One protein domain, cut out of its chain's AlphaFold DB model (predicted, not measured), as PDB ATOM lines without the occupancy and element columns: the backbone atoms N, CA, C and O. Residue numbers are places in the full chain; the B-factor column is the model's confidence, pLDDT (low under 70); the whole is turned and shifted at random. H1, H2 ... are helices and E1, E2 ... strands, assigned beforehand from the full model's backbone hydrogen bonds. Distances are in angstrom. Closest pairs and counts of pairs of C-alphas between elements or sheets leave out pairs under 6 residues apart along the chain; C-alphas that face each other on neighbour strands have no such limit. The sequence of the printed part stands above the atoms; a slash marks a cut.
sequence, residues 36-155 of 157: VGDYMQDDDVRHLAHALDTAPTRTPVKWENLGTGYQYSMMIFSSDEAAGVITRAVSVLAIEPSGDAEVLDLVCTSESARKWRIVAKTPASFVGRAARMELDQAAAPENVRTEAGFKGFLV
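AT A GLANCE: This is residues 36 to 155 of the 157 residues of an uncharacterized protein of Pseudodesulfovibrio aespoeensis (strain ATCC 700646 / DSM 10631 / Aspo-2) (UniProt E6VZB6). A twisted sheet of six strands curls round one helix, H1, which sits in its hollow. E1 to E5 follow one another as a meander, each strand the antiparallel neighbour of the one before, while E6 pairs with E4 on the same side as E5 but beside earlier residues of that strand, 100 to 103. A long stretch with no named element, residues 130 to 155, runs round the outside, and its end comes back near the first printed residue. The printed part has 120 residues, with one named helix, H1, which comes first along the chain, and six named strands, E1 to E6, which follow it; the sheet is branched, its neighbour pairs are antiparallel, and the class is mostly strand. The whole is compact, with a radius of gyration of the C-alphas of 13.7 A, and only just elongated, with spans of 44 by 29 by 28 A.

IN THESE COORDINATES: Begin at C-alpha 100, at (120.446, -73.893, 13.882), where E4 starts; it runs 35.7 A to C-alpha 112, at (105.098, -44.336, 26.822). E3, residues 85 to 95, measures 31.1 A, and E2, residues 71 to 82, measures 32.8 A and bends by 51 degrees at residue 77. Look for the shorter strands at residues 60 to 64 for E1, 115 to 120 for E5 and 125 to 129 for E6. Find H1 from C-alpha 42, at (110.713, -55.356, 10.036), to C-alpha 54, a length of 18.4 A.

HOW THE PARTS SIT: Start at E4, which has three neighbours: E3 lies on one side of it, E5 and E6 on the other side. The pairing is staggered: E6 is beside residues 100 to 103 of E4, with N 103 and O 125 2.9 A apart, and E5 beside residues 105 to 112, with N 107 and O 119 2.8 A apart. E5 and E6 are apart. E3 and E4 form a hairpin, with N 90 and O 106 3.0 A apart. E2 and E3 form another, where N 77 and O 89 are 2.8 A apart. E1 and E2 form a hairpin too, with N 61 and O 74 2.9 A apart. H1 is on the sheet, with 55 pairs of C-alphas within 10 A; its closest C-alphas to E1 are those of Ala 51 and Val 61, 6.9 A apart, and to E5 those of Ala 49 and Trp 116, 6.9 A apart. In H1 every O i to N i+4 pair is within hydrogen-bond range.

THE WHOLE: The two C-alphas farthest apart, those of Ala 83 and Ser 98, are 43.7 A from each other, while those of Val 36 and Val 155 are 7.1 A apart. The printed part has no cut. No link is long; that from E1 to E2 is short and the others are tight. The mean pLDDT of the printed part is 92.2, and residue 148 is under 70.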
ATOM      1  N   VAL A  36     123.115 -57.257  17.024       94.56
ATOM      2  CA  VAL A  36     122.703 -58.667  16.913       94.56
ATOM      3  C   VAL A  36     121.292 -58.801  16.360       94.56
ATOM      4  O   VAL A  36     120.469 -57.906  16.547       94.56
ATOM      5  N   GLY A  37     120.984 -59.925  15.713       93.00
ATOM      6  CA  GLY A  37     119.675 -60.135  15.089       93.00
ATOM      7  C   GLY A  37     119.490 -59.329  13.801       93.00
ATOM      8  O   GLY A  37     118.385 -58.890  13.509       93.00
ATOM      9  N   ASP A  38     120.562 -59.103  13.043       91.88
ATOM     10  CA  ASP A  38     120.545 -58.422  11.740       91.88
ATOM     11  C   ASP A  38     119.761 -59.188  10.657       91.88
ATOM     12  O   ASP A  38     119.303 -58.594   9.683       91.88
ATOM     13  N   TYR A  39     119.552 -60.490  10.854       91.62
ATOM     14  CA  TYR A  39     118.674 -61.328  10.037       91.62
ATOM     15  C   TYR A  39     117.174 -61.130  10.331       91.62
ATOM     16  O   TYR A  39     116.344 -61.580   9.537       91.62
ATOM     17  N   MET A  40     116.802 -60.489  11.449       93.62
ATOM     18  CA  MET A  40     115.401 -60.156  11.722       93.62
ATOM     19  C   MET A  40     114.943 -59.035  10.790       93.62
ATOM     20  O   MET A  40     115.617 -58.017  10.626       93.62
ATOM     21  N   GLN A  41     113.765 -59.208  10.204       91.56
ATOM     22  CA  GLN A  41     113.150 -58.200   9.351       91.56
ATOM     23  C   GLN A  41     112.190 -57.315  10.141       91.56
ATOM     24  O   GLN A  41     111.867 -57.559  11.302       91.56
ATOM     25  N   ASP A  42     111.698 -56.275   9.474       89.38
ATOM     26  CA  ASP A  42     110.713 -55.356  10.036       89.38
ATOM     27  C   ASP A  42     109.491 -56.082  10.631       89.38
ATOM     28  O   ASP A  42     109.048 -55.759  11.731       89.38
ATOM     29  N   ASP A  43     109.001 -57.120   9.948       90.75
ATOM     30  CA  ASP A  43     107.897 -57.955  10.427       90.75
ATOM     31  C   ASP A  43     108.204 -58.611  11.783       90.75
ATOM     32  O   ASP A  43     107.334 -58.655  12.655       90.75
ATOM     33  N   ASP A  44     109.436 -59.070  12.009       93.50
ATOM     34  CA  ASP A  44     109.850 -59.698  13.271       93.50
ATOM     35  C   ASP A  44     109.891 -58.690  14.408       93.50
ATOM     36  O   ASP A  44     109.379 -58.936  15.503       93.50
ATOM     37  N   VAL A  45     110.453 -57.514  14.133       92.12
ATOM     38  CA  VAL A  45     110.515 -56.421  15.102       92.12
ATOM     39  C   VAL A  45     109.102 -55.950  15.460       92.12
ATOM     40  O   VAL A  45     108.835 -55.644  16.624       92.12
ATOM     41  N   ARG A  46     108.164 -55.961  14.502       91.56
ATOM     42  CA  ARG A  46     106.750 -55.651  14.748       91.56
ATOM     43  C   ARG A  46     106.058 -56.686  15.634       91.56
ATOM     44  O   ARG A  46     105.345 -56.290  16.559       91.56
ATOM     45  N   HIS A  47     106.285 -57.980  15.409       93.88
ATOM     46  CA  HIS A  47     105.782 -59.038  16.295       93.88
ATOM     47  C   HIS A  47     106.340 -58.897  17.710       93.88
ATOM     48  O   HIS A  47     105.581 -58.924  18.681       93.88
ATOM     49  N   LEU A  48     107.651 -58.684  17.825       94.75
ATOM     50  CA  LEU A  48     108.334 -58.518  19.100       94.75
ATOM     51  C   LEU A  48     107.779 -57.315  19.871       94.75
ATOM     52  O   LEU A  48     107.386 -57.452  21.028       94.75
ATOM     53  N   ALA A  49     107.671 -56.147  19.237       93.06
ATOM     54  CA  ALA A  49     107.128 -54.950  19.877       93.06
ATOM     55  C   ALA A  49     105.646 -55.103  20.264       93.06
ATOM     56  O   ALA A  49     105.254 -54.695  21.357       93.06
ATOM     57  N   HIS A  50     104.829 -55.752  19.434       93.56
ATOM     58  CA  HIS A  50     103.444 -56.057  19.799       93.56
ATOM     59  C   HIS A  50     103.351 -57.006  21.002       93.56
ATOM     60  O   HIS A  50     102.520 -56.813  21.893       93.56
ATOM     61  N   ALA A  51     104.221 -58.013  21.059       94.62
ATOM     62  CA  ALA A  51     104.305 -58.931  22.186       94.62
ATOM     63  C   ALA A  51     104.759 -58.214  23.467       94.62
ATOM     64  O   ALA A  51     104.257 -58.514  24.549       94.62
ATOM     65  N   LEU A  52     105.644 -57.217  23.369       95.19
ATOM     66  CA  LEU A  52     106.013 -56.378  24.511       95.19
ATOM     67  C   LEU A  52     104.826 -55.593  25.082       95.19
ATOM     68  O   LEU A  52     104.796 -55.380  26.290       95.19
ATOM     69  N   ASP A  53     103.847 -55.207  24.267       93.00
ATOM     70  CA  ASP A  53     102.648 -54.509  24.746       93.00
ATOM     71  C   ASP A  53     101.599 -55.460  25.337       93.00
ATOM     72  O   ASP A  53     100.900 -55.109  26.288       93.00
ATOM     73  N   THR A  54     101.460 -56.657  24.767       92.88
ATOM     74  CA  THR A  54     100.275 -57.505  24.986       92.88
ATOM     75  C   THR A  54     100.544 -58.769  25.790       92.88
ATOM     76  O   THR A  54      99.650 -59.251  26.487       92.88
ATOM     77  N   ALA A  55     101.756 -59.319  25.720       94.50
ATOM     78  CA  ALA A  55     102.050 -60.597  26.340       94.50
ATOM     79  C   ALA A  55     102.292 -60.444  27.852       94.50
ATOM     80  O   ALA A  55     103.007 -59.525  28.282       94.50
ATOM     81  N   PRO A  56     101.731 -61.346  28.677       94.81
ATOM     82  CA  PRO A  56     102.072 -61.433  30.088       94.81
ATOM     83  C   PRO A  56     103.461 -62.058  30.284       94.81
ATOM     84  O   PRO A  56     104.020 -62.710  29.397       94.81
ATOM     85  N   THR A  57     104.024 -61.886  31.480       95.75
ATOM     86  CA  THR A  57     105.292 -62.530  31.838       95.75
ATOM     87  C   THR A  57     105.152 -64.055  31.831       95.75
ATOM     88  O   THR A  57     104.089 -64.614  32.105       95.75
ATOM     89  N   ARG A  58     106.248 -64.743  31.502       93.88
ATOM     90  CA  ARG A  58     106.389 -66.208  31.474       93.88
ATOM     91  C   ARG A  58     105.412 -66.930  30.542       93.88
ATOM     92  O   ARG A  58     105.160 -68.117  30.721       93.88
ATOM     93  N   THR A  59     104.898 -66.227  29.538       94.44
ATOM     94  CA  THR A  59     104.094 -66.813  28.463       94.44
ATOM     95  C   THR A  59     104.873 -66.709  27.155       94.44
ATOM     96  O   THR A  59     105.289 -65.603  26.800       94.44
ATOM     97  N   PRO A  60     105.124 -67.829  26.455       94.44
ATOM     98  CA  PRO A  60     105.854 -67.793  25.202       94.44
ATOM     99  C   PRO A  60     104.979 -67.211  24.090       94.44
ATOM    100  O   PRO A  60     103.842 -67.642  23.897       94.44
ATOM    101  N   VAL A  61     105.536 -66.275  23.330       95.62
ATOM    102  CA  VAL A  61     104.962 -65.769  22.080       95.62
ATOM    103  C   VAL A  61     105.795 -66.303  20.932       95.62
ATOM    104  O   VAL A  61     107.022 -66.255  20.985       95.62
ATOM    105  N   LYS A  62     105.134 -66.837  19.910       96.19
ATOM    106  CA  LYS A  62     105.793 -67.519  18.798       96.19
ATOM    107  C   LYS A  62     105.297 -66.954  17.486       96.19
ATOM    108  O   LYS A  62     104.113 -66.651  17.369       96.19
ATOM    109  N   TRP A  63     106.195 -66.830  16.524       95.88
ATOM    110  CA  TRP A  63     105.852 -66.454  15.159       95.88
ATOM    111  C   TRP A  63     106.874 -67.038  14.187       95.88
ATOM    112  O   TRP A  63     107.969 -67.451  14.575       95.88
ATOM    113  N   GLU A  64     106.491 -67.078  12.918       95.19
ATOM    114  CA  GLU A  64     107.366 -67.434  11.810       95.19
ATOM    115  C   GLU A  64     107.414 -66.266  10.834       95.19
ATOM    116  O   GLU A  64     106.381 -65.700  10.476       95.19
ATOM    117  N   ASN A  65     108.616 -65.919  10.389       93.19
ATOM    118  CA  ASN A  65     108.787 -65.000   9.280       93.19
ATOM    119  C   ASN A  65     108.736 -65.794   7.978       93.19
ATOM    120  O   ASN A  65     109.675 -66.510   7.640       93.19
ATOM    121  N   LEU A  66     107.654 -65.645   7.218       88.81
ATOM    122  CA  LEU A  66     107.474 -66.367   5.956       88.81
ATOM    123  C   LEU A  66     108.445 -65.913   4.852       88.81
ATOM    124  O   LEU A  66     108.682 -66.659   3.905       88.81
ATOM    125  N   GLY A  67     109.006 -64.706   4.960       89.25
ATOM    126  CA  GLY A  67     109.987 -64.176   4.015       89.25
ATOM    127  C   GLY A  67     111.388 -64.759   4.209       89.25
ATOM    128  O   GLY A  67     112.087 -64.999   3.227       89.25
ATOM    129  N   THR A  68     111.799 -65.008   5.456       91.94
ATOM    130  CA  THR A  68     113.132 -65.557   5.782       91.94
ATOM    131  C   THR A  68     113.108 -67.038   6.159       91.94
ATOM    132  O   THR A  68     114.146 -67.697   6.139       91.94
ATOM    133  N   GLY A  69     111.942 -67.572   6.518       92.88
ATOM    134  CA  GLY A  69     111.754 -68.914   7.068       92.88
ATOM    135  C   GLY A  69     112.244 -69.076   8.511       92.88
ATOM    136  O   GLY A  69     112.265 -70.201   9.021       92.88
ATOM    137  N   TYR A  70     112.660 -68.002   9.185       95.75
ATOM    138  CA  TYR A  70     113.035 -68.068  10.598       95.75
ATOM    139  C   TYR A  70     111.804 -68.254  11.483       95.75
ATOM    140  O   TYR A  70     110.752 -67.659  11.248       95.75
ATOM    141  N   GLN A  71     111.961 -69.051  12.537       96.62
ATOM    142  CA  GLN A  71     110.974 -69.173  13.604       96.62
ATOM    143  C   GLN A  71     111.505 -68.555  14.884       96.62
ATOM    144  O   GLN A  71     112.685 -68.685  15.212       96.62
ATOM    145  N   TYR A  72     110.611 -67.924  15.630       97.12
ATOM    146  CA  TYR A  72     110.956 -67.219  16.848       97.12
ATOM    147  C   TYR A  72     110.076 -67.675  18.004       97.12
ATOM    148  O   TYR A  72     108.877 -67.912  17.849       97.12
ATOM    149  N   SER A  73     110.675 -67.771  19.188       96.56
ATOM    150  CA  SER A  73     109.967 -67.958  20.451       96.56
ATOM    151  C   SER A  73     110.493 -66.953  21.465       96.56
ATOM    152  O   SER A  73     111.600 -67.089  21.984       96.56
ATOM    153  N   MET A  74     109.683 -65.951  21.764       97.38
ATOM    154  CA  MET A  74     109.971 -64.903  22.732       97.38
ATOM    155  C   MET A  74     109.346 -65.229  24.085       97.38
ATOM    156  O   MET A  74     108.196 -65.660  24.159       97.38
ATOM    157  N   MET A  75     110.064 -64.952  25.171       97.94
ATOM    158  CA  MET A  75     109.515 -65.003  26.524       97.94
ATOM    159  C   MET A  75     109.953 -63.790  27.342       97.94
ATOM    160  O   MET A  75     111.130 -63.440  27.386       97.94
ATOM    161  N   ILE A  76     108.993 -63.175  28.033       98.00
ATOM    162  CA  ILE A  76     109.239 -62.082  28.977       98.00
ATOM    163  C   ILE A  76     109.425 -62.690  30.370       98.00
ATOM    164  O   ILE A  76     108.496 -63.280  30.916       98.00
ATOM    165  N   PHE A  77     110.600 -62.548  30.973       96.62
ATOM    166  CA  PHE A  77     110.907 -63.141  32.281       96.62
ATOM    167  C   PHE A  77     110.434 -62.280  33.446       96.62
ATOM    168  O   PHE A  77     109.922 -62.802  34.441       96.62
ATOM    169  N   SER A  78     110.606 -60.968  33.315       96.38
ATOM    170  CA  SER A  78     110.222 -59.977  34.314       96.38
ATOM    171  C   SER A  78     109.692 -58.721  33.640       96.38
ATOM    172  O   SER A  78     110.089 -58.384  32.523       96.38
ATOM    173  N   SER A  79     108.796 -58.041  34.348       96.06
ATOM    174  CA  SER A  79     108.324 -56.704  34.018       96.06
ATOM    175  C   SER A  79     108.331 -55.898  35.306       96.06
ATOM    176  O   SER A  79     107.746 -56.329  36.300       96.06
ATOM    177  N   ASP A  80     108.995 -54.758  35.281       95.38
ATOM    178  CA  ASP A  80     109.079 -53.806  36.378       95.38
ATOM    179  C   ASP A  80     108.691 -52.415  35.879       95.38
ATOM    180  O   ASP A  80     108.842 -52.099  34.700       95.38
ATOM    181  N   GLU A  81     108.132 -51.600  36.767       94.88
ATOM    182  CA  GLU A  81     107.787 -50.214  36.469       94.88
ATOM    183  C   GLU A  81     108.344 -49.321  37.573       94.88
ATOM    184  O   GLU A  81     108.044 -49.508  38.756       94.88
ATOM    185  N   ALA A  82     109.175 -48.357  37.188       94.25
ATOM    186  CA  ALA A  82     109.791 -47.407  38.102       94.25
ATOM    187  C   ALA A  82     109.835 -46.021  37.456       94.25
ATOM    188  O   ALA A  82     110.247 -45.874  36.310       94.25
ATOM    189  N   ALA A  83     109.405 -44.995  38.198       91.38
ATOM    190  CA  ALA A  83     109.382 -43.604  37.733       91.38
ATOM    191  C   ALA A  83     108.669 -43.396  36.374       91.38
ATOM    192  O   ALA A  83     109.076 -42.548  35.585       91.38
ATOM    193  N   GLY A  84     107.608 -44.167  36.099       91.50
ATOM    194  CA  GLY A  84     106.861 -44.102  34.835       91.50
ATOM    195  C   GLY A  84     107.563 -44.763  33.644       91.50
ATOM    196  O   GLY A  84     107.123 -44.595  32.510       91.50
ATOM    197  N   VAL A  85     108.645 -45.508  33.888       94.94
ATOM    198  CA  VAL A  85     109.347 -46.305  32.881       94.94
ATOM    199  C   VAL A  85     109.063 -47.777  33.132       94.94
ATOM    200  O   VAL A  85     109.354 -48.295  34.211       94.94
ATOM    201  N   ILE A  86     108.526 -48.455  32.121       95.81
ATOM    202  CA  ILE A  86     108.351 -49.906  32.126       95.81
ATOM    203  C   ILE A  86     109.628 -50.536  31.582       95.81
ATOM    204  O   ILE A  86     110.064 -50.196  30.482       95.81
ATOM    205  N   THR A  87     110.191 -51.489  32.316       96.44
ATOM    206  CA  THR A  87     111.314 -52.321  31.880       96.44
ATOM    207  C   THR A  87     110.862 -53.774  31.787       96.44
ATOM    208  O   THR A  87     110.143 -54.284  32.645       96.44
ATOM    209  N   ARG A  88     111.249 -54.456  30.709       97.19
ATOM    210  CA  ARG A  88     110.990 -55.880  30.482       97.19
ATOM    211  C   ARG A  88     112.287 -56.593  30.125       97.19
ATOM    212  O   ARG A  88     113.000 -56.179  29.208       97.19
ATOM    213  N   ALA A  89     112.578 -57.679  30.837       97.69
ATOM    214  CA  ALA A  89     113.663 -58.593  30.492       97.69
ATOM    215  C   ALA A  89     113.106 -59.711  29.611       97.69
ATOM    216  O   ALA A  89     112.189 -60.429  30.021       97.69
ATOM    217  N   VAL A  90     113.653 -59.849  28.409       98.06
ATOM    218  CA  VAL A  90     113.120 -60.727  27.366       98.06
ATOM    219  C   VAL A  90     114.235 -61.610  26.835       98.06
ATOM    220  O   VAL A  90     115.348 -61.130  26.676       98.06
ATOM    221  N   SER A  91     113.933 -62.867  26.523       97.88
ATOM    222  CA  SER A  91     114.792 -63.660  25.639       97.88
ATOM    223  C   SER A  91     114.006 -64.087  24.416       97.88
ATOM    224  O   SER A  91     112.824 -64.433  24.514       97.88
ATOM    225  N   VAL A  92     114.670 -64.064  23.270       98.06
ATOM    226  CA  VAL A  92     114.142 -64.535  21.995       98.06
ATOM    227  C   VAL A  92     115.009 -65.695  21.541       98.06
ATOM    228  O   VAL A  92     116.208 -65.528  21.352       98.06
ATOM    229  N   LEU A  93     114.405 -66.868  21.379       97.81
ATOM    230  CA  LEU A  93     115.005 -67.974  20.645       97.81
ATOM    231  C   LEU A  93     114.704 -67.763  19.162       97.81
ATOM    232  O   LEU A  93     113.529 -67.702  18.801       97.81
ATOM    233  N   ALA A  94     115.735 -67.672  18.331       97.62
ATOM    234  CA  ALA A  94     115.626 -67.649  16.879       97.62
ATOM    235  C   ALA A  94     116.105 -68.988  16.313       97.62
ATOM    236  O   ALA A  94     117.154 -69.491  16.711       97.62
ATOM    237  N   ILE A  95     115.326 -69.570  15.404       97.75
ATOM    238  CA  ILE A  95     115.605 -70.850  14.751       97.75
ATOM    239  C   ILE A  95     115.637 -70.610  13.242       97.75
ATOM    240  O   ILE A  95     114.623 -70.259  12.634       97.75
ATOM    241  N   GLU A  96     116.799 -70.818  12.636       96.56
ATOM    242  CA  GLU A  96     117.012 -70.706  11.194       96.56
ATOM    243  C   GLU A  96     116.240 -71.809  10.425       96.56
ATOM    244  O   GLU A  96     115.937 -72.874  10.982       96.56
ATOM    245  N   PRO A  97     115.935 -71.636   9.122       95.12
ATOM    246  CA  PRO A  97     115.528 -72.731   8.229       95.12
ATOM    247  C   PRO A  97     116.357 -74.021   8.336       95.12
ATOM    248  O   PRO A  97     115.804 -75.115   8.232       95.12
ATOM    249  N   SER A  98     117.664 -73.908   8.584       95.12
ATOM    250  CA  SER A  98     118.590 -75.036   8.771       95.12
ATOM    251  C   SER A  98     118.338 -75.833  10.069       95.12
ATOM    252  O   SER A  98     118.762 -76.991  10.200       95.12
ATOM    253  N   GLY A  99     117.629 -75.230  11.028       94.94
ATOM    254  CA  GLY A  99     117.421 -75.728  12.386       94.94
ATOM    255  C   GLY A  99     118.491 -75.289  13.387       94.94
ATOM    256  O   GLY A  99     118.381 -75.653  14.557       94.94
ATOM    257  N   ASP A 100     119.508 -74.538  12.964       97.62
ATOM    258  CA  ASP A 100     120.446 -73.893  13.882       97.62
ATOM    259  C   ASP A 100     119.724 -72.810  14.687       97.62
ATOM    260  O   ASP A 100     118.839 -72.115  14.180       97.62
ATOM    261  N   ALA A 101     120.054 -72.720  15.972       97.19
ATOM    262  CA  ALA A 101     119.338 -71.881  16.910       97.19
ATOM    263  C   ALA A 101     120.276 -71.015  17.744       97.19
ATOM    264  O   ALA A 101     121.329 -71.452  18.222       97.19
ATOM    265  N   GLU A 102     119.830 -69.791  17.984       97.38
ATOM    266  CA  GLU A 102     120.503 -68.827  18.839       97.38
ATOM    267  C   GLU A 102     119.521 -68.113  19.762       97.38
ATOM    268  O   GLU A 102     118.313 -68.059  19.518       97.38
ATOM    269  N   VAL A 103     120.053 -67.576  20.855       97.75
ATOM    270  CA  VAL A 103     119.296 -66.810  21.840       97.75
ATOM    271  C   VAL A 103     119.789 -65.372  21.870       97.75
ATOM    272  O   VAL A 103     120.993 -65.109  21.946       97.75
ATOM    273  N   LEU A 104     118.829 -64.450  21.858       97.88
ATOM    274  CA  LEU A 104     119.026 -63.027  22.079       97.88
ATOM    275  C   LEU A 104     118.409 -62.654  23.422       97.88
ATOM    276  O   LEU A 104     117.191 -62.731  23.592       97.88
ATOM    277  N   ASP A 105     119.242 -62.208  24.355       97.94
ATOM    278  CA  ASP A 105     118.785 -61.657  25.626       97.94
ATOM    279  C   ASP A 105     118.642 -60.142  25.504       97.94
ATOM    280  O   ASP A 105     119.616 -59.424  25.279       97.94
ATOM    281  N   LEU A 106     117.422 -59.642  25.667       97.94
ATOM    282  CA  LEU A 106     117.043 -58.256  25.426       97.94
ATOM    283  C   LEU A 106     116.598 -57.557  26.718       97.94
ATOM    284  O   LEU A 106     115.967 -58.138  27.609       97.94
ATOM    285  N   VAL A 107     116.895 -56.263  26.798       97.25
ATOM    286  CA  VAL A 107     116.273 -55.321  27.736       97.25
ATOM    287  C   VAL A 107     115.415 -54.370  26.927       97.25
ATOM    288  O   VAL A 107     115.902 -53.692  26.022       97.25
ATOM    289  N   CYS A 108     114.137 -54.326  27.271       97.12
ATOM    290  CA  CYS A 108     113.156 -53.491  26.602       97.12
ATOM    291  C   CYS A 108     112.657 -52.447  27.595       97.12
ATOM    292  O   CYS A 108     112.147 -52.816  28.651       97.12
ATOM    293  N   THR A 109     112.790 -51.163  27.276       96.56
ATOM    294  CA  THR A 109     112.291 -50.066  28.113       96.56
ATOM    295  C   THR A 109     111.277 -49.214  27.368       96.56
ATOM    296  O   THR A 109     111.366 -49.035  26.153       96.56
ATOM    297  N   SER A 110     110.298 -48.682  28.092       95.69
ATOM    298  CA  SER A 110     109.251 -47.837  27.531       95.69
ATOM    299  C   SER A 110     108.862 -46.729  28.503       95.69
ATOM    300  O   SER A 110     108.503 -46.998  29.644       95.69
ATOM    301  N   GLU A 111     108.919 -45.482  28.036       91.44
ATOM    302  CA  GLU A 111     108.427 -44.291  28.757       91.44
ATOM    303  C   GLU A 111     106.977 -43.942  28.371       91.44
ATOM    304  O   GLU A 111     106.356 -43.048  28.938       91.44
ATOM    305  N   SER A 112     106.434 -44.604  27.347       83.50
ATOM    306  CA  SER A 112     105.098 -44.336  26.822       83.50
ATOM    307  C   SER A 112     104.548 -45.576  26.137       83.50
ATOM    308  O   SER A 112     105.262 -46.194  25.348       83.50
ATOM    309  N   ALA A 113     103.264 -45.874  26.349       73.62
ATOM    310  CA  ALA A 113     102.600 -47.023  25.740       73.62
ATOM    311  C   ALA A 113     102.928 -47.163  24.240       73.62
ATOM    312  O   ALA A 113     102.801 -46.194  23.483       73.62
ATOM    313  N   ARG A 114     103.293 -48.381  23.814       77.38
ATOM    314  CA  ARG A 114     103.591 -48.752  22.418       77.38
ATOM    315  C   ARG A 114     104.864 -48.144  21.819       77.38
ATOM    316  O   ARG A 114     105.049 -48.190  20.604       77.38
ATOM    317  N   LYS A 115     105.755 -47.573  22.637       89.81
ATOM    318  CA  LYS A 115     107.086 -47.124  22.201       89.81
ATOM    319  C   LYS A 115     108.159 -47.813  23.028       89.81
ATOM    320  O   LYS A 115     108.334 -47.491  24.202       89.81
ATOM    321  N   TRP A 116     108.890 -48.722  22.397       93.56
ATOM    322  CA  TRP A 116     109.914 -49.528  23.051       93.56
ATOM    323  C   TRP A 116     111.305 -49.159  22.552       93.56
ATOM    324  O   TRP A 116     111.555 -49.095  21.350       93.56
ATOM    325  N   ARG A 117     112.226 -48.948  23.490       94.38
ATOM    326  CA  ARG A 117     113.663 -49.004  23.247       94.38
ATOM    327  C   ARG A 117     114.129 -50.414  23.572       94.38
ATOM    328  O   ARG A 117     113.908 -50.889  24.681       94.38
ATOM    329  N   ILE A 118     114.786 -51.063  22.620       95.12
ATOM    330  CA  ILE A 118     115.175 -52.470  22.726       95.12
ATOM    331  C   ILE A 118     116.673 -52.572  22.483       95.12
ATOM    332  O   ILE A 118     117.176 -52.093  21.467       95.12
ATOM    333  N   VAL A 119     117.384 -53.164  23.437       95.94
ATOM    334  CA  VAL A 119     118.831 -53.393  23.365       95.94
ATOM    335  C   VAL A 119     119.136 -54.833  23.745       95.94
ATOM    336  O   VAL A 119     118.442 -55.414  24.581       95.94
ATOM    337  N   ALA A 120     120.177 -55.407  23.155       97.31
ATOM    338  CA  ALA A 120     120.688 -56.704  23.561       97.31
ATOM    339  C   ALA A 120     121.603 -56.547  24.780       97.31
ATOM    340  O   ALA A 120     122.392 -55.609  24.854       97.31
ATOM    341  N   LYS A 121     121.506 -57.448  25.755       96.12
ATOM    342  CA  LYS A 121     122.395 -57.464  26.929       96.12
ATOM    343  C   LYS A 121     123.810 -57.883  26.560       96.12
ATOM    344  O   LYS A 121     124.767 -57.394  27.144       96.12
ATOM    345  N   THR A 122     123.911 -58.819  25.627       94.56
ATOM    346  CA  THR A 122     125.143 -59.463  25.182       94.56
ATOM    347  C   THR A 122     125.025 -59.800  23.699       94.56
ATOM    348  O   THR A 122     123.915 -59.753  23.154       94.56
ATOM    349  N   PRO A 123     126.133 -60.185  23.045       95.31
ATOM    350  CA  PRO A 123     126.071 -60.795  21.726       95.31
ATOM    351  C   PRO A 123     125.133 -62.018  21.704       95.31
ATOM    352  O   PRO A 123     124.934 -62.674  22.737       95.31
ATOM    353  N   ALA A 124     124.558 -62.323  20.535       94.75
ATOM    354  CA  ALA A 124     123.709 -63.494  20.354       94.75
ATOM    355  C   ALA A 124     124.514 -64.764  20.639       94.75
ATOM    356  O   ALA A 124     125.689 -64.873  20.284       94.75
ATOM    357  N   SER A 125     123.887 -65.716  21.323       96.69
ATOM    358  CA  SER A 125     124.546 -66.952  21.738       96.69
ATOM    359  C   SER A 125     123.969 -68.131  20.978       96.69
ATOM    360  O   SER A 125     122.777 -68.410  21.082       96.69
ATOM    361  N   PHE A 126     124.818 -68.857  20.254       96.56
ATOM    362  CA  PHE A 126     124.432 -70.121  19.636       96.56
ATOM    363  C   PHE A 126     124.094 -71.157  20.714       96.56
ATOM    364  O   PHE A 126     124.878 -71.377  21.641       96.56
ATOM    365  N   VAL A 127     122.939 -71.812  20.585       95.62
ATOM    366  CA  VAL A 127     122.439 -72.790  21.568       95.62
ATOM    367  C   VAL A 127     122.309 -74.207  21.008       95.62
ATOM    368  O   VAL A 127     121.846 -75.106  21.708       95.62
ATOM    369  N   GLY A 128     122.756 -74.440  19.774       95.69
ATOM    370  CA  GLY A 128     122.700 -75.745  19.121       95.69
ATOM    371  C   GLY A 128     121.618 -75.812  18.052       95.69
ATOM    372  O   GLY A 128     121.270 -74.808  17.440       95.69
ATOM    373  N   ARG A 129     121.091 -77.017  17.818       96.12
ATOM    374  CA  ARG A 129     119.993 -77.243  16.873       96.12
ATOM    375  C   ARG A 129     118.676 -77.381  17.616       96.12
ATOM    376  O   ARG A 129     118.598 -78.130  18.590       96.12
ATOM    377  N   ALA A 130     117.644 -76.707  17.131       93.12
ATOM    378  CA  ALA A 130     116.297 -76.780  17.673       93.12
ATOM    379  C   ALA A 130     115.331 -77.373  16.644       93.12
ATOM    380  O   ALA A 130     115.436 -77.133  15.440       93.12
ATOM    381  N   ALA A 131     114.369 -78.157  17.129       91.38
ATOM    382  CA  ALA A 131     113.274 -78.615  16.291       91.38
ATOM    383  C   ALA A 131     112.383 -77.424  15.922       91.38
ATOM    384  O   ALA A 131     112.003 -76.629  16.784       91.38
ATOM    385  N   ARG A 132     112.038 -77.332  14.640       91.81
ATOM    386  CA  ARG A 132     111.061 -76.365  14.146       91.81
ATOM    387  C   ARG A 132     109.661 -76.789  14.575       91.81
ATOM    388  O   ARG A 132     109.364 -77.981  14.661       91.81
ATOM    389  N   MET A 133     108.819 -75.810  14.861       89.06
ATOM    390  CA  MET A 133     107.437 -76.027  15.266       89.06
ATOM    391  C   MET A 133     106.488 -75.852  14.085       89.06
ATOM    392  O   MET A 133     106.739 -75.043  13.198       89.06
ATOM    393  N   GLU A 134     105.355 -76.548  14.112       88.88
ATOM    394  CA  GLU A 134     104.205 -76.144  13.304       88.88
ATOM    395  C   GLU A 134     103.550 -74.935  13.983       88.88
ATOM    396  O   GLU A 134     103.174 -74.999  15.158       88.88
ATOM    397  N   LEU A 135     103.493 -73.811  13.269       89.06
ATOM    398  CA  LEU A 135     102.923 -72.553  13.738       89.06
ATOM    399  C   LEU A 135     101.804 -72.122  12.793       89.06
ATOM    400  O   LEU A 135     101.927 -72.246  11.573       89.06
ATOM    401  N   ASP A 136     100.730 -71.579  13.361       83.50
ATOM    402  CA  ASP A 136      99.713 -70.898  12.571       83.50
ATOM    403  C   ASP A 136     100.322 -69.641  11.944       83.50
ATOM    404  O   ASP A 136     101.034 -68.876  12.602       83.50
ATOM    405  N   GLN A 137     100.040 -69.413  10.661       75.75
ATOM    406  CA  GLN A 137     100.523 -68.222   9.975       75.75
ATOM    407  C   GLN A 137      99.849 -66.979  10.562       75.75
ATOM    408  O   GLN A 137      98.630 -66.822  10.477       75.75
ATOM    409  N   ALA A 138     100.655 -66.085  11.127       75.81
ATOM    410  CA  ALA A 138     100.208 -64.802  11.648       75.81
ATOM    411  C   ALA A 138     100.796 -63.670  10.801       75.81
ATOM    412  O   ALA A 138     101.995 -63.633  10.533       75.81
ATOM    413  N   ALA A 139      99.940 -62.744  10.369       82.25
ATOM    414  CA  ALA A 139     100.394 -61.521   9.724       82.25
ATOM    415  C   ALA A 139     101.054 -60.595  10.755       82.25
ATOM    416  O   ALA A 139     100.590 -60.492  11.894       82.25
ATOM    417  N   ALA A 140     102.096 -59.878  10.328       82.88
ATOM    418  CA  ALA A 140     102.750 -58.898  11.180       82.88
ATOM    419  C   ALA A 140     101.767 -57.795  11.620       82.88
ATOM    420  O   ALA A 140     101.000 -57.291  10.793       82.88
ATOM    421  N   PRO A 141     101.800 -57.365  12.894       85.12
ATOM    422  CA  PRO A 141     100.935 -56.297  13.386       85.12
ATOM    423  C   PRO A 141     101.105 -54.991  12.588       85.12
ATOM    424  O   PRO A 141     102.174 -54.383  12.592       85.12
ATOM    425  N   GLU A 142     100.043 -54.519  11.928       82.38
ATOM    426  CA  GLU A 142     100.099 -53.361  11.011       82.38
ATOM    427  C   GLU A 142     100.307 -52.008  11.717       82.38
ATOM    428  O   GLU A 142     100.792 -51.046  11.126       82.38
ATOM    429  N   ASN A 143      99.951 -51.922  13.001       75.19
ATOM    430  CA  ASN A 143      99.974 -50.672  13.770       75.19
ATOM    431  C   ASN A 143     101.303 -50.407  14.495       75.19
ATOM    432  O   ASN A 143     101.391 -49.466  15.287       75.19
ATOM    433  N   VAL A 144     102.323 -51.227  14.255       76.94
ATOM    434  CA  VAL A 144     103.651 -51.069  14.851       76.94
ATOM    435  C   VAL A 144     104.580 -50.443  13.816       76.94
ATOM    436  O   VAL A 144     104.592 -50.851  12.663       76.94
ATOM    437  N   ARG A 145     105.346 -49.423  14.210       76.25
ATOM    438  CA  ARG A 145     106.316 -48.756  13.330       76.25
ATOM    439  C   ARG A 145     107.723 -48.997  13.841       76.25
ATOM    440  O   ARG A 145     107.966 -48.851  15.037       76.25
ATOM    441  N   THR A 146     108.636 -49.290  12.929       73.88
ATOM    442  CA  THR A 146     110.071 -49.367  13.198       73.88
ATOM    443  C   THR A 146     110.787 -48.186  12.548       73.88
ATOM    444  O   THR A 146     110.231 -47.471  11.708       73.88
ATOM    445  N   GLU A 147     112.024 -47.939  12.968       72.94
ATOM    446  CA  GLU A 147     112.884 -46.974  12.289       72.94
ATOM    447  C   GLU A 147     113.440 -47.584  10.993       72.94
ATOM    448  O   GLU A 147     113.773 -48.768  10.937       72.94
ATOM    449  N   ALA A 148     113.541 -46.773   9.936       69.88
ATOM    450  CA  ALA A 148     114.021 -47.242   8.641       69.88
ATOM    451  C   ALA A 148     115.465 -47.769   8.732       69.88
ATOM    452  O   ALA A 148     116.358 -47.075   9.217       69.88
ATOM    453  N   GLY A 149     115.698 -48.971   8.192       71.69
ATOM    454  CA  GLY A 149     117.032 -49.572   8.115       71.69
ATOM    455  C   GLY A 149     117.487 -50.241   9.412       71.69
ATOM    456  O   GLY A 149     118.606 -49.985   9.856       71.69
ATOM    457  N   PHE A 150     116.633 -51.083  10.007       85.25
ATOM    458  CA  PHE A 150     116.979 -51.932  11.149       85.25
ATOM    459  C   PHE A 150     118.261 -52.735  10.870       85.25
ATOM    460  O   PHE A 150     118.360 -53.427   9.860       85.25
ATOM    461  N   LYS A 151     119.254 -52.607  11.758       87.50
ATOM    462  CA  LYS A 151     120.581 -53.244  11.638       87.50
ATOM    463  C   LYS A 151     120.794 -54.367  12.657       87.50
ATOM    464  O   LYS A 151     121.922 -54.810  12.836       87.50
ATOM    465  N   GLY A 152     119.741 -54.751  13.377       92.50
ATOM    466  CA  GLY A 152     119.829 -55.523  14.611       92.50
ATOM    467  C   GLY A 152     119.691 -54.655  15.866       92.50
ATOM    468  O   GLY A 152     119.625 -53.421  15.817       92.50
ATOM    469  N   PHE A 153     119.653 -55.315  17.018       94.56
ATOM    470  CA  PHE A 153     119.625 -54.690  18.334       94.56
ATOM    471  C   PHE A 153     121.034 -54.335  18.784       94.56
ATOM    472  O   PHE A 153     121.928 -55.177  18.761       94.56
ATOM    473  N   LEU A 154     121.218 -53.098  19.237       94.81
ATOM    474  CA  LEU A 154     122.480 -52.646  19.812       94.81
ATOM    475  C   LEU A 154     122.807 -53.450  21.080       94.81
ATOM    476  O   LEU A 154     121.962 -53.541  21.974       94.81
ATOM    477  N   VAL A 155     124.030 -53.966  21.186       95.56
ATOM    478  CA  VAL A 155     124.547 -54.619  22.395       95.56
ATOM    479  C   VAL A 155     124.927 -53.557  23.430       95.56
ATOM    480  O   VAL A 155     125.710 -52.642  23.153       95.56
TER     481      VAL A 155